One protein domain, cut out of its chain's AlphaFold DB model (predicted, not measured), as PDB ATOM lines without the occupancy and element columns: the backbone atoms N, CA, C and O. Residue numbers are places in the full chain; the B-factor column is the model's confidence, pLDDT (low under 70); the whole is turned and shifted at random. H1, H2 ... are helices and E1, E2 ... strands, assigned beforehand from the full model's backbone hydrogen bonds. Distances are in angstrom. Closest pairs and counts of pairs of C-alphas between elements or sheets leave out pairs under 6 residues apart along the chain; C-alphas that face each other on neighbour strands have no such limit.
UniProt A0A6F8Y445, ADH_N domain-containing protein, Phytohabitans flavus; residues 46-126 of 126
ATOM      1  N   GLN A  46      -6.893   2.502  54.725       93.75
ATOM      2  CA  GLN A  46      -7.341   3.756  55.306       93.75
ATOM      3  C   GLN A  46      -8.869   3.864  55.230       93.75
ATOM      4  O   GLN A  46      -9.438   3.772  54.142       93.75
ATOM      5  N   ASP A  47      -9.523   4.119  56.365       92.94
ATOM      6  CA  ASP A  47     -10.994   4.213  56.445       92.94
ATOM      7  C   ASP A  47     -11.520   5.654  56.419       92.94
ATOM      8  O   ASP A  47     -12.629   5.917  55.954       92.94
ATOM      9  N   LYS A  48     -10.719   6.602  56.909       95.12
ATOM     10  CA  LYS A  48     -11.072   8.020  57.035       95.12
ATOM     11  C   LYS A  48      -9.932   8.901  56.545       95.12
ATOM     12  O   LYS A  48      -8.779   8.474  56.521       95.12
ATOM     13  N   TYR A  49     -10.248  10.139  56.184       95.25
ATOM     14  CA  TYR A  49      -9.209  11.144  55.960       95.25
ATOM     15  C   TYR A  49      -8.420  11.399  57.244       95.25
ATOM     16  O   TYR A  49      -9.005  11.388  58.329       95.25
ATOM     17  N   GLY A  50      -7.118  11.652  57.121       93.75
ATOM     18  CA  GLY A  50      -6.287  11.849  58.301       93.75
ATOM     19  C   GLY A  50      -4.787  11.926  58.038       93.75
ATOM     20  O   GLY A  50      -4.352  12.315  56.949       93.75
ATOM     21  N   SER A  51      -4.006  11.607  59.067       93.31
ATOM     22  CA  SER A  51      -2.540  11.600  59.027       93.31
ATOM     23  C   SER A  51      -2.011  10.224  58.587       93.31
ATOM     24  O   SER A  51      -2.786   9.277  58.437       93.31
ATOM     25  N   PRO A  52      -0.690  10.076  58.380       92.44
ATOM     26  CA  PRO A  52      -0.084   8.761  58.184       92.44
ATOM     27  C   PRO A  52      -0.371   7.767  59.322       92.44
ATOM     28  O   PRO A  52      -0.355   6.567  59.073       92.44
ATOM     29  N   ASP A  53      -0.681   8.242  60.532       94.88
ATOM     30  CA  ASP A  53      -0.991   7.392  61.695       94.88
ATOM     31  C   ASP A  53      -2.356   6.698  61.570       94.88
ATOM     32  O   ASP A  53      -2.613   5.694  62.229       94.88
ATOM     33  N   ASP A  54      -3.236   7.208  60.701       93.50
ATOM     34  CA  ASP A  54      -4.523   6.582  60.391       93.50
ATOM     35  C   ASP A  54      -4.396   5.454  59.343       93.50
ATOM     36  O   ASP A  54      -5.392   4.801  59.011       93.50
ATOM     37  N   LEU A  55      -3.192   5.220  58.799       93.69
ATOM     38  CA  LEU A  55      -2.906   4.100  57.905       93.69
ATOM     39  C   LEU A  55      -2.635   2.828  58.714       93.69
ATOM     40  O   LEU A  55      -1.788   2.802  59.602       93.69
ATOM     41  N   ALA A  56      -3.302   1.736  58.349       95.12
ATOM     42  CA  ALA A  56      -3.142   0.447  59.011       95.12
ATOM     43  C   ALA A  56      -2.684  -0.631  58.028       95.12
ATOM     44  O   ALA A  56      -3.271  -0.798  56.959       95.12
ATOM     45  N   LEU A  57      -1.681  -1.420  58.414       95.06
ATOM     46  CA  LEU A  57      -1.373  -2.674  57.733       95.06
ATOM     47  C   LEU A  57      -2.414  -3.719  58.147       95.06
ATOM     48  O   LEU A  57      -2.491  -4.081  59.319       95.06
ATOM     49  N   ARG A  58      -3.220  -4.196  57.197       94.25
ATOM     50  CA  ARG A  58      -4.273  -5.193  57.441       94.25
ATOM     51  C   ARG A  58      -4.159  -6.363  56.481       94.25
ATOM     52  O   ARG A  58      -3.683  -6.202  55.358       94.25
ATOM     53  N   GLU A  59      -4.632  -7.520  56.927       93.94
ATOM     54  CA  GLU A  59      -4.956  -8.626  56.033       93.94
ATOM     55  C   GLU A  59      -6.338  -8.383  55.423       93.94
ATOM     56  O   GLU A  59      -7.275  -7.993  56.120       93.94
ATOM     57  N   VAL A  60      -6.440  -8.542  54.109       91.12
ATOM     58  CA  VAL A  60      -7.663  -8.348  53.326       91.12
ATOM     59  C   VAL A  60      -7.773  -9.453  52.286       91.12
ATOM     60  O   VAL A  60      -6.757 -10.019  51.878       91.12
ATOM     61  N   ASP A  61      -8.986  -9.729  51.824       93.19
ATOM     62  CA  ASP A  61      -9.216 -10.737  50.792       93.19
ATOM     63  C   ASP A  61      -8.391 -10.432  49.540       93.19
ATOM     64  O   ASP A  61      -8.359  -9.303  49.029       93.19
ATOM     65  N   LYS A  62      -7.714 -11.459  49.027       92.50
ATOM     66  CA  LYS A  62      -6.988 -11.360  47.772       92.50
ATOM     67  C   LYS A  62      -8.003 -11.243  46.632       92.50
ATOM     68  O   LYS A  62      -8.819 -12.143  46.433       92.50
ATOM     69  N   PRO A  63      -7.965 -10.161  45.843       90.94
ATOM     70  CA  PRO A  63      -8.899  -9.988  44.748       90.94
ATOM     71  C   PRO A  63      -8.582 -10.953  43.603       90.94
ATOM     72  O   PRO A  63      -7.423 -11.158  43.238       90.94
ATOM     73  N   ALA A  64      -9.634 -11.475  42.979       91.19
ATOM     74  CA  ALA A  64      -9.534 -12.142  41.690       91.19
ATOM     75  C   ALA A  64      -9.487 -11.092  40.557       91.19
ATOM     76  O   ALA A  64     -10.249 -10.115  40.616       91.19
ATOM     77  N   PRO A  65      -8.609 -11.247  39.547       92.00
ATOM     78  CA  PRO A  65      -8.626 -10.383  38.367       92.00
ATOM     79  C   PRO A  65      -9.896 -10.640  37.542       92.00
ATOM     80  O   PRO A  65     -10.261 -11.796  37.316       92.00
ATOM     81  N   ALA A  66     -10.573  -9.573  37.113       93.50
ATOM     82  CA  ALA A  66     -11.673  -9.659  36.151       93.50
ATOM     83  C   ALA A  66     -11.150  -9.777  34.708       93.50
ATOM     84  O   ALA A  66      -9.947  -9.704  34.464       93.50
ATOM     85  N   ASP A  67     -12.052  -9.945  33.741       92.12
ATOM     86  CA  ASP A  67     -11.699 -10.005  32.321       92.12
ATOM     87  C   ASP A  67     -10.927  -8.746  31.882       92.12
ATOM     88  O   ASP A  67     -11.300  -7.618  32.211       92.12
ATOM     89  N   GLY A  68      -9.816  -8.947  31.169       93.31
ATOM     90  CA  GLY A  68      -8.879  -7.893  30.773       93.31
ATOM     91  C   GLY A  68      -8.016  -7.314  31.905       93.31
ATOM     92  O   GLY A  68      -7.229  -6.401  31.653       93.31
ATOM     93  N   GLU A  69      -8.129  -7.813  33.139       93.00
ATOM     94  CA  GLU A  69      -7.297  -7.388  34.268       93.00
ATOM     95  C   GLU A  69      -6.146  -8.368  34.535       93.00
ATOM     96  O   GLU A  69      -6.202  -9.562  34.232       93.00
ATOM     97  N   VAL A  70      -5.098  -7.865  35.187       93.44
ATOM     98  CA  VAL A  70      -4.009  -8.682  35.726       93.44
ATOM     99  C   VAL A  70      -3.920  -8.503  37.231       93.44
ATOM    100  O   VAL A  70      -4.071  -7.405  37.764       93.44
ATOM    101  N   LEU A  71      -3.625  -9.598  37.918       94.31
ATOM    102  CA  LEU A  71      -3.219  -9.588  39.308       94.31
ATOM    103  C   LEU A  71      -1.695  -9.522  39.366       94.31
ATOM    104  O   LEU A  71      -1.014 -10.407  38.852       94.31
ATOM    105  N   VAL A  72      -1.155  -8.496  40.019       94.69
ATOM    106  CA  VAL A  72       0.292  -8.297  40.160       94.69
ATOM    107  C   VAL A  72       0.706  -8.552  41.601       94.69
ATOM    108  O   VAL A  72       0.219  -7.878  42.499       94.69
ATOM    109  N   ARG A  73       1.668  -9.452  41.819       93.19
ATOM    110  CA  ARG A  73       2.400  -9.566  43.080       93.19
ATOM    111  C   ARG A  73       3.384  -8.407  43.187       93.19
ATOM    112  O   ARG A  73       4.419  -8.400  42.515       93.19
ATOM    113  N   VAL A  74       3.056  -7.425  44.018       94.44
ATOM    114  CA  VAL A  74       3.882  -6.220  44.187       94.44
ATOM    115  C   VAL A  74       5.151  -6.504  44.983       94.44
ATOM    116  O   VAL A  74       5.081  -6.999  46.103       94.44
ATOM    117  N   HIS A  75       6.298  -6.111  44.429       92.69
ATOM    118  CA  HIS A  75       7.597  -6.149  45.103       92.69
ATOM    119  C   HIS A  75       8.038  -4.771  45.606       92.69
ATOM    120  O   HIS A  75       8.739  -4.684  46.612       92.69
ATOM    121  N   ALA A  76       7.630  -3.707  44.911       91.44
ATOM    122  CA  ALA A  76       7.909  -2.332  45.292       91.44
ATOM    123  C   ALA A  76       6.742  -1.411  44.919       91.44
ATOM    124  O   ALA A  76       6.056  -1.627  43.918       91.44
ATOM    125  N   ALA A  77       6.556  -0.367  45.718       93.62
ATOM    126  CA  ALA A  77       5.637   0.734  45.464       93.62
ATOM    127  C   ALA A  77       6.337   2.052  45.824       93.62
ATOM    128  O   ALA A  77       7.218   2.069  46.686       93.62
ATOM    129  N   SER A  78       5.958   3.141  45.160       93.00
ATOM    130  CA  SER A  78       6.431   4.491  45.472       93.00
ATOM    131  C   SER A  78       5.425   5.226  46.362       93.00
ATOM    132  O   SER A  78       4.269   4.819  46.505       93.00
ATOM    133  N   ILE A  79       5.880   6.326  46.963       91.44
ATOM    134  CA  ILE A  79       5.018   7.300  47.632       91.44
ATOM    135  C   ILE A  79       4.994   8.552  46.764       91.44
ATOM    136  O   ILE A  79       6.043   9.126  46.475       91.44
ATOM    137  N   ASN A  80       3.799   8.992  46.383       90.25
ATOM    138  CA  ASN A  80       3.593  10.172  45.555       90.25
ATOM    139  C   ASN A  80       2.829  11.265  46.307       90.25
ATOM    140  O   ASN A  80       2.065  11.004  47.238       90.25
ATOM    141  N   ALA A  81       2.933  12.507  45.819       91.81
ATOM    142  CA  ALA A  81       2.130  13.626  46.322       91.81
ATOM    143  C   ALA A  81       0.617  13.336  46.247       91.81
ATOM    144  O   ALA A  81      -0.146  13.712  47.135       91.81
ATOM    145  N   ARG A  82       0.182  12.594  45.218       90.31
ATOM    146  CA  ARG A  82      -1.204  12.126  45.086       90.31
ATOM    147  C   ARG A  82      -1.648  11.302  46.293       90.31
ATOM    148  O   ARG A  82      -2.760  11.511  46.774       90.31
ATOM    149  N   ASP A  83      -0.811  10.384  46.770       90.75
ATOM    150  CA  ASP A  83      -1.159   9.507  47.889       90.75
ATOM    151  C   ASP A  83      -1.404  10.336  49.156       90.75
ATOM    152  O   ASP A  83      -2.395  10.123  49.851       90.75
ATOM    153  N   TRP A  84      -0.574  11.358  49.384       91.25
ATOM    154  CA  TRP A  84      -0.719  12.304  50.489       91.25
ATOM    155  C   TRP A  84      -2.003  13.148  50.407       91.25
ATOM    156  O   TRP A  84      -2.749  13.231  51.387       91.25
ATOM    157  N   HIS A  85      -2.301  13.723  49.239       92.81
ATOM    158  CA  HIS A  85      -3.518  14.512  49.015       92.81
ATOM    159  C   HIS A  85      -4.790  13.685  49.213       92.81
ATOM    160  O   HIS A  85      -5.739  14.128  49.864       92.81
ATOM    161  N   ILE A  86      -4.804  12.446  48.713       92.94
ATOM    162  CA  ILE A  86      -5.933  11.534  48.914       92.94
ATOM    163  C   ILE A  86      -6.036  11.126  50.388       92.94
ATOM    164  O   ILE A  86      -7.139  11.127  50.932       92.94
ATOM    165  N   MET A  87      -4.913  10.819  51.041       93.81
ATOM    166  CA  MET A  87      -4.872  10.431  52.452       93.81
ATOM    167  C   MET A  87      -5.448  11.523  53.359       93.81
ATOM    168  O   MET A  87      -6.265  11.224  54.230       93.81
ATOM    169  N   ARG A  88      -5.081  12.790  53.134       93.88
ATOM    170  CA  ARG A  88      -5.602  13.920  53.919       93.88
ATOM    171  C   ARG A  88      -6.986  14.395  53.482       93.88
ATOM    172  O   ARG A  88      -7.670  15.046  54.264       93.88
ATOM    173  N   GLY A  89      -7.410  14.087  52.257       92.12
ATOM    174  CA  GLY A  89      -8.610  14.693  51.676       92.12
ATOM    175  C   GLY A  89      -8.402  16.166  51.312       92.12
ATOM    176  O   GLY A  89      -9.312  16.972  51.500       92.12
ATOM    177  N   ASP A  90      -7.201  16.508  50.841       91.50
ATOM    178  CA  ASP A  90      -6.706  17.873  50.632       91.50
ATOM    179  C   ASP A  90      -6.354  18.107  49.148       91.50
ATOM    180  O   ASP A  90      -5.705  17.240  48.556       91.50
ATOM    181  N   PRO A  91      -6.748  19.234  48.519       90.56
ATOM    182  CA  PRO A  91      -7.582  20.321  49.046       90.56
ATOM    183  C   PRO A  91      -9.013  19.886  49.342       90.56
ATOM    184  O   PRO A  91      -9.588  19.080  48.618       90.56
ATOM    185  N   TYR A  92      -9.636  20.475  50.366       89.38
ATOM    186  CA  TYR A  92     -11.012  20.141  50.763       89.38
ATOM    187  C   TYR A  92     -12.004  20.209  49.589       89.38
ATOM    188  O   TYR A  92     -12.873  19.349  49.452       89.38
ATOM    189  N   LEU A  93     -11.828  21.177  48.681       92.31
ATOM    190  CA  LEU A  93     -12.663  21.326  47.486       92.31
ATOM    191  C   LEU A  93     -12.594  20.105  46.549       92.31
ATOM    192  O   LEU A  93     -13.592  19.755  45.917       92.31
ATOM    193  N   ALA A  94     -11.457  19.401  46.510       87.94
ATOM    194  CA  ALA A  94     -11.302  18.162  45.753       87.94
ATOM    195  C   ALA A  94     -12.280  17.075  46.222       87.94
ATOM    196  O   ALA A  94     -12.728  16.270  45.404       87.94
ATOM    197  N   ARG A  95     -12.689  17.086  47.502       91.12
ATOM    198  CA  ARG A  95     -13.674  16.132  48.035       91.12
ATOM    199  C   ARG A  95     -15.045  16.280  47.387       91.12
ATOM    200  O   ARG A  95     -15.755  15.289  47.225       91.12
ATOM    201  N   LEU A  96     -15.404  17.504  47.001       90.75
ATOM    202  CA  LEU A  96     -16.661  17.793  46.319       90.75
ATOM    203  C   LEU A  96     -16.526  17.661  44.798       90.75
ATOM    204  O   LEU A  96     -17.408  17.092  44.159       90.75
ATOM    205  N   ALA A  97     -15.420  18.142  44.229       92.25
ATOM    206  CA  ALA A  97     -15.206  18.151  42.783       92.25
ATOM    207  C   ALA A  97     -14.883  16.758  42.207       92.25
ATOM    208  O   ALA A  97     -15.271  16.447  41.085       92.25
ATOM    209  N   MET A  98     -14.202  15.893  42.966       91.19
ATOM    210  CA  MET A  98     -13.719  14.586  42.503       91.19
ATOM    211  C   MET A  98     -14.334  13.428  43.299       91.19
ATOM    212  O   MET A  98     -13.640  12.583  43.870       91.19
ATOM    213  N   ARG A  99     -15.669  13.335  43.290       88.88
ATOM    214  CA  ARG A  99     -16.419  12.295  44.024       88.88
ATOM    215  C   ARG A  99     -16.147  10.862  43.558       88.88
ATOM    216  O   ARG A  99     -16.667   9.930  44.163       88.88
ATOM    217  N   SER A 100     -15.402  10.638  42.475       89.38
ATOM    218  CA  SER A 100     -14.930   9.306  42.065       89.38
ATOM    219  C   SER A 100     -13.723   8.827  42.883       89.38
ATOM    220  O   SER A 100     -13.537   7.623  43.039       89.38
ATOM    221  N   VAL A 101     -12.952   9.756  43.452       89.19
ATOM    222  CA  VAL A 101     -11.743   9.489  44.249       89.19
ATOM    223  C   VAL A 101     -12.020   9.701  45.736       89.19
ATOM    224  O   VAL A 101     -11.626   8.890  46.577       89.19
ATOM    225  N   PHE A 102     -12.748  10.766  46.055       91.44
ATOM    226  CA  PHE A 102     -13.024  11.197  47.416       91.44
ATOM    227  C   PHE A 102     -14.440  10.794  47.836       91.44
ATOM    228  O   PHE A 102     -15.416  11.033  47.120       91.44
ATOM    229  N   GLY A 103     -14.555  10.152  48.996       90.75
ATOM    230  CA  GLY A 103     -15.823   9.858  49.656       90.75
ATOM    231  C   GLY A 103     -16.177  10.897  50.730       90.75
ATOM    232  O   GLY A 103     -15.383  11.803  51.010       90.75
ATOM    233  N   PRO A 104     -17.369  10.784  51.348       88.38
ATOM    234  CA  PRO A 104     -17.847  11.746  52.340       88.38
ATOM    235  C   PRO A 104     -16.952  11.836  53.581       88.38
ATOM    236  O   PRO A 104     -16.599  12.937  53.989       88.38
ATOM    237  N   SER A 105     -16.544  10.696  54.145       89.81
ATOM    238  CA  SER A 105     -15.756  10.594  55.388       89.81
ATOM    239  C   SER A 105     -14.321  10.098  55.178       89.81
ATOM    240  O   SER A 105     -13.479  10.247  56.061       89.81
ATOM    241  N   GLY A 106     -14.023   9.551  54.002       92.38
ATOM    242  CA  GLY A 106     -12.714   9.015  53.660       92.38
ATOM    243  C   GLY A 106     -12.572   8.757  52.161       92.38
ATOM    244  O   GLY A 106     -13.521   8.973  51.398       92.38
ATOM    245  N   PRO A 107     -11.392   8.314  51.716       91.19
ATOM    246  CA  PRO A 107     -11.140   7.959  50.324       91.19
ATOM    247  C   PRO A 107     -12.079   6.847  49.836       91.19
ATOM    248  O   PRO A 107     -12.388   5.920  50.578       91.19
ATOM    249  N   LYS A 108     -12.515   6.890  48.568       89.56
ATOM    250  CA  LYS A 108     -13.444   5.872  48.038       89.56
ATOM    251  C   LYS A 108     -12.851   4.470  47.952       89.56
ATOM    252  O   LYS A 108     -13.563   3.488  48.117       89.56
ATOM    253  N   ARG A 109     -11.562   4.378  47.635       91.19
ATOM    254  CA  ARG A 109     -10.796   3.132  47.745       91.19
ATOM    255  C   ARG A 109     -10.103   3.164  49.094       91.19
ATOM    256  O   ARG A 109      -9.507   4.186  49.402       91.19
ATOM    257  N   GLN A 110     -10.160   2.088  49.867       91.38
ATOM    258  CA  GLN A 110      -9.515   2.051  51.186       91.38
ATOM    259  C   GLN A 110      -8.038   1.639  51.102       91.38
ATOM    260  O   GLN A 110      -7.223   2.103  51.890       91.38
ATOM    261  N   ILE A 111      -7.663   0.818  50.116       93.69
ATOM    262  CA  ILE A 111      -6.268   0.399  49.898       93.69
ATOM    263  C   ILE A 111      -5.476   1.543  49.241       93.69
ATOM    264  O   ILE A 111      -6.002   2.258  48.378       93.69
ATOM    265  N   ARG A 112      -4.239   1.778  49.699       90.88
ATOM    266  CA  ARG A 112      -3.315   2.811  49.182       90.88
ATOM    267  C   ARG A 112      -2.340   2.270  48.135       90.88
ATOM    268  O   ARG A 112      -2.081   1.071  48.088       90.88
ATOM    269  N   GLY A 113      -1.790   3.190  47.342       87.88
ATOM    270  CA  GLY A 113      -0.802   2.930  46.296       87.88
ATOM    271  C   GLY A 113      -1.271   3.445  44.938       87.88
ATOM    272  O   GLY A 113      -2.347   3.072  44.468       87.88
ATOM    273  N   SER A 114      -0.460   4.302  44.319       87.88
ATOM    274  CA  SER A 114      -0.696   4.807  42.960       87.88
ATOM    275  C   SER A 114       0.181   4.107  41.917       87.88
ATOM    276  O   SER A 114      -0.288   3.889  40.800       87.88
ATOM    277  N   ASP A 115       1.385   3.670  42.306       92.12
ATOM    278  CA  ASP A 115       2.354   3.013  41.422       92.12
ATOM    279  C   ASP A 115       2.879   1.697  42.008       92.12
ATOM    280  O   ASP A 115       2.827   1.451  43.216       92.12
ATOM    281  N   VAL A 116       3.429   0.856  41.131       93.56
ATOM    282  CA  VAL A 116       3.928  -0.479  41.469       93.56
ATOM    283  C   VAL A 116       5.023  -0.947  40.521       93.56
ATOM    284  O   VAL A 116       4.967  -0.704  39.318       93.56
ATOM    285  N   ALA A 117       5.952  -1.734  41.060       93.75
ATOM    286  CA  ALA A 117       6.731  -2.708  40.310       93.75
ATOM    287  C   ALA A 117       6.534  -4.108  40.910       93.75
ATOM    288  O   ALA A 117       6.555  -4.307  42.131       93.75
ATOM    289  N   GLY A 118       6.332  -5.103  40.049       94.38
ATOM    290  CA  GLY A 118       6.094  -6.465  40.499       94.38
ATOM    291  C   GLY A 118       5.958  -7.471  39.366       94.38
ATOM    292  O   GLY A 118       6.242  -7.170  38.209       94.38
ATOM    293  N   ARG A 119       5.523  -8.680  39.719       95.19
ATOM    294  CA  ARG A 119       5.338  -9.788  38.779       95.19
ATOM    295  C   ARG A 119       3.856 -10.078  38.600       95.19
ATOM    296  O   ARG A 119       3.124 -10.121  39.581       95.19
ATOM    297  N   VAL A 120       3.428 -10.348  37.372       95.12
ATOM    298  CA  VAL A 120       2.078 -10.868  37.114       95.12
ATOM    299  C   VAL A 120       1.922 -12.232  37.800       95.12
ATOM    300  O   VAL A 120       2.688 -13.160  37.537       95.12
ATOM    301  N   GLU A 121       0.964 -12.327  38.720       91.56
ATOM    302  CA  GLU A 121       0.613 -13.532  39.482       91.56
ATOM    303  C   GLU A 121      -0.559 -14.282  38.837       91.56
ATOM    304  O   GLU A 121      -0.547 -15.508  38.813       91.56
ATOM    305  N   ALA A 122      -1.543 -13.562  38.286       92.81
ATOM    306  CA  ALA A 122      -2.665 -14.138  37.545       92.81
ATOM    307  C   ALA A 122      -3.197 -13.156  36.491       92.81
ATOM    308  O   ALA A 122      -2.958 -11.953  36.577       92.81
ATOM    309  N   VAL A 123      -3.935 -13.669  35.507       94.56
ATOM    310  CA  VAL A 123      -4.545 -12.894  34.416       94.56
ATOM    311  C   VAL A 123      -6.013 -13.302  34.315       94.56
ATOM    312  O   VAL A 123      -6.324 -14.489  34.438       94.56
ATOM    313  N   GLY A 124      -6.911 -12.330  34.160       91.69
ATOM    314  CA  GLY A 124      -8.315 -12.589  33.848       91.69
ATOM    315  C   GLY A 124      -8.499 -13.045  32.402       91.69
ATOM    316  O   GLY A 124      -7.534 -13.174  31.655       91.69
ATOM    317  N   ARG A 125      -9.731 -13.318  31.970       91.19
ATOM    318  CA  ARG A 125      -9.952 -13.752  30.580       91.19
ATOM    319  C   ARG A 125      -9.672 -12.589  29.622       91.19
ATOM    320  O   ARG A 125     -10.071 -11.462  29.913       91.19
ATOM    321  N   GLY A 126      -9.012 -12.859  28.497       77.62
ATOM    322  CA  GLY A 126      -8.685 -11.854  27.481       77.62
ATOM    323  C   GLY A 126      -7.650 -12.339  26.486       77.62
ATOM    324  O   GLY A 126      -6.720 -13.050  26.926       77.62
TER     325      GLY A 126
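What this domain is: This is residues 46 to 126 of the 126 residues of the protein "ADH_N domain-containing protein" of Phytohabitans flavus (UniProt A0A6F8Y445). What shape do these atoms make? A ribbon of two strands, E2 and E3, makes one end of an elongated shape, and two short helices, H1 and H2, make the other. E1 is a separate strand in the ribbon's half, and the long unnamed stretch of residues 98 to 116 runs back from H2 to the ribbon. What is it made of? Printed are 81 residues with named elements in the order E1, E2, H1, H2, E3, of mixed class, helices and strands, with 34 residues, under half, in these elements; the sheet E2 - E3 is antiparallel. How spread is it? It is only just loose, close to compact, with a radius of gyration of the C-alphas of 14.4 A and spans of 39 by 24 by 22 A.

How they stand to each other: How do the sheet's strands pair? E2, residues 70 to 76, and E3, residues 117 to 123, are antiparallel neighbours at 156 degrees; N 73 and O 119, 2.8 A apart, and N 117 and O 76, 2.9 A apart, are within hydrogen-bond range. What stays apart? E1, residues 56 to 61, pairs with no named strand and is apart from E2 and E3, with no C-alpha within 8 A. H1, residues 81 to 88, and H2, residues 92 to 97, are apart too, with no C-alpha of the one within 8 A of the other. How are the helix backbones? Every O i to N i+4 pair is within hydrogen-bond range in H1, and 1 of 2 in H2.

Where its parts are: Where do the elements begin and end? E1 begins at C-alpha 56, (-3.142, 0.447, 59.011), and E3 ends at C-alpha 123, (-4.545, -12.894, 34.416). How long are they? E1 measures 15.2 A, E2 16.5 A, E3 16.3 A, H1 10.8 A and H2 9.2 A.

The domain as a whole: How far does it reach? The two C-alphas farthest apart, of Asp 53 and Gly 126, are 40.0 A apart. Are there cuts or long links? The printed part has no cut, and the link from H2 to E3, 19 residues, is long. Where is confidence low? No printed residue is under 70.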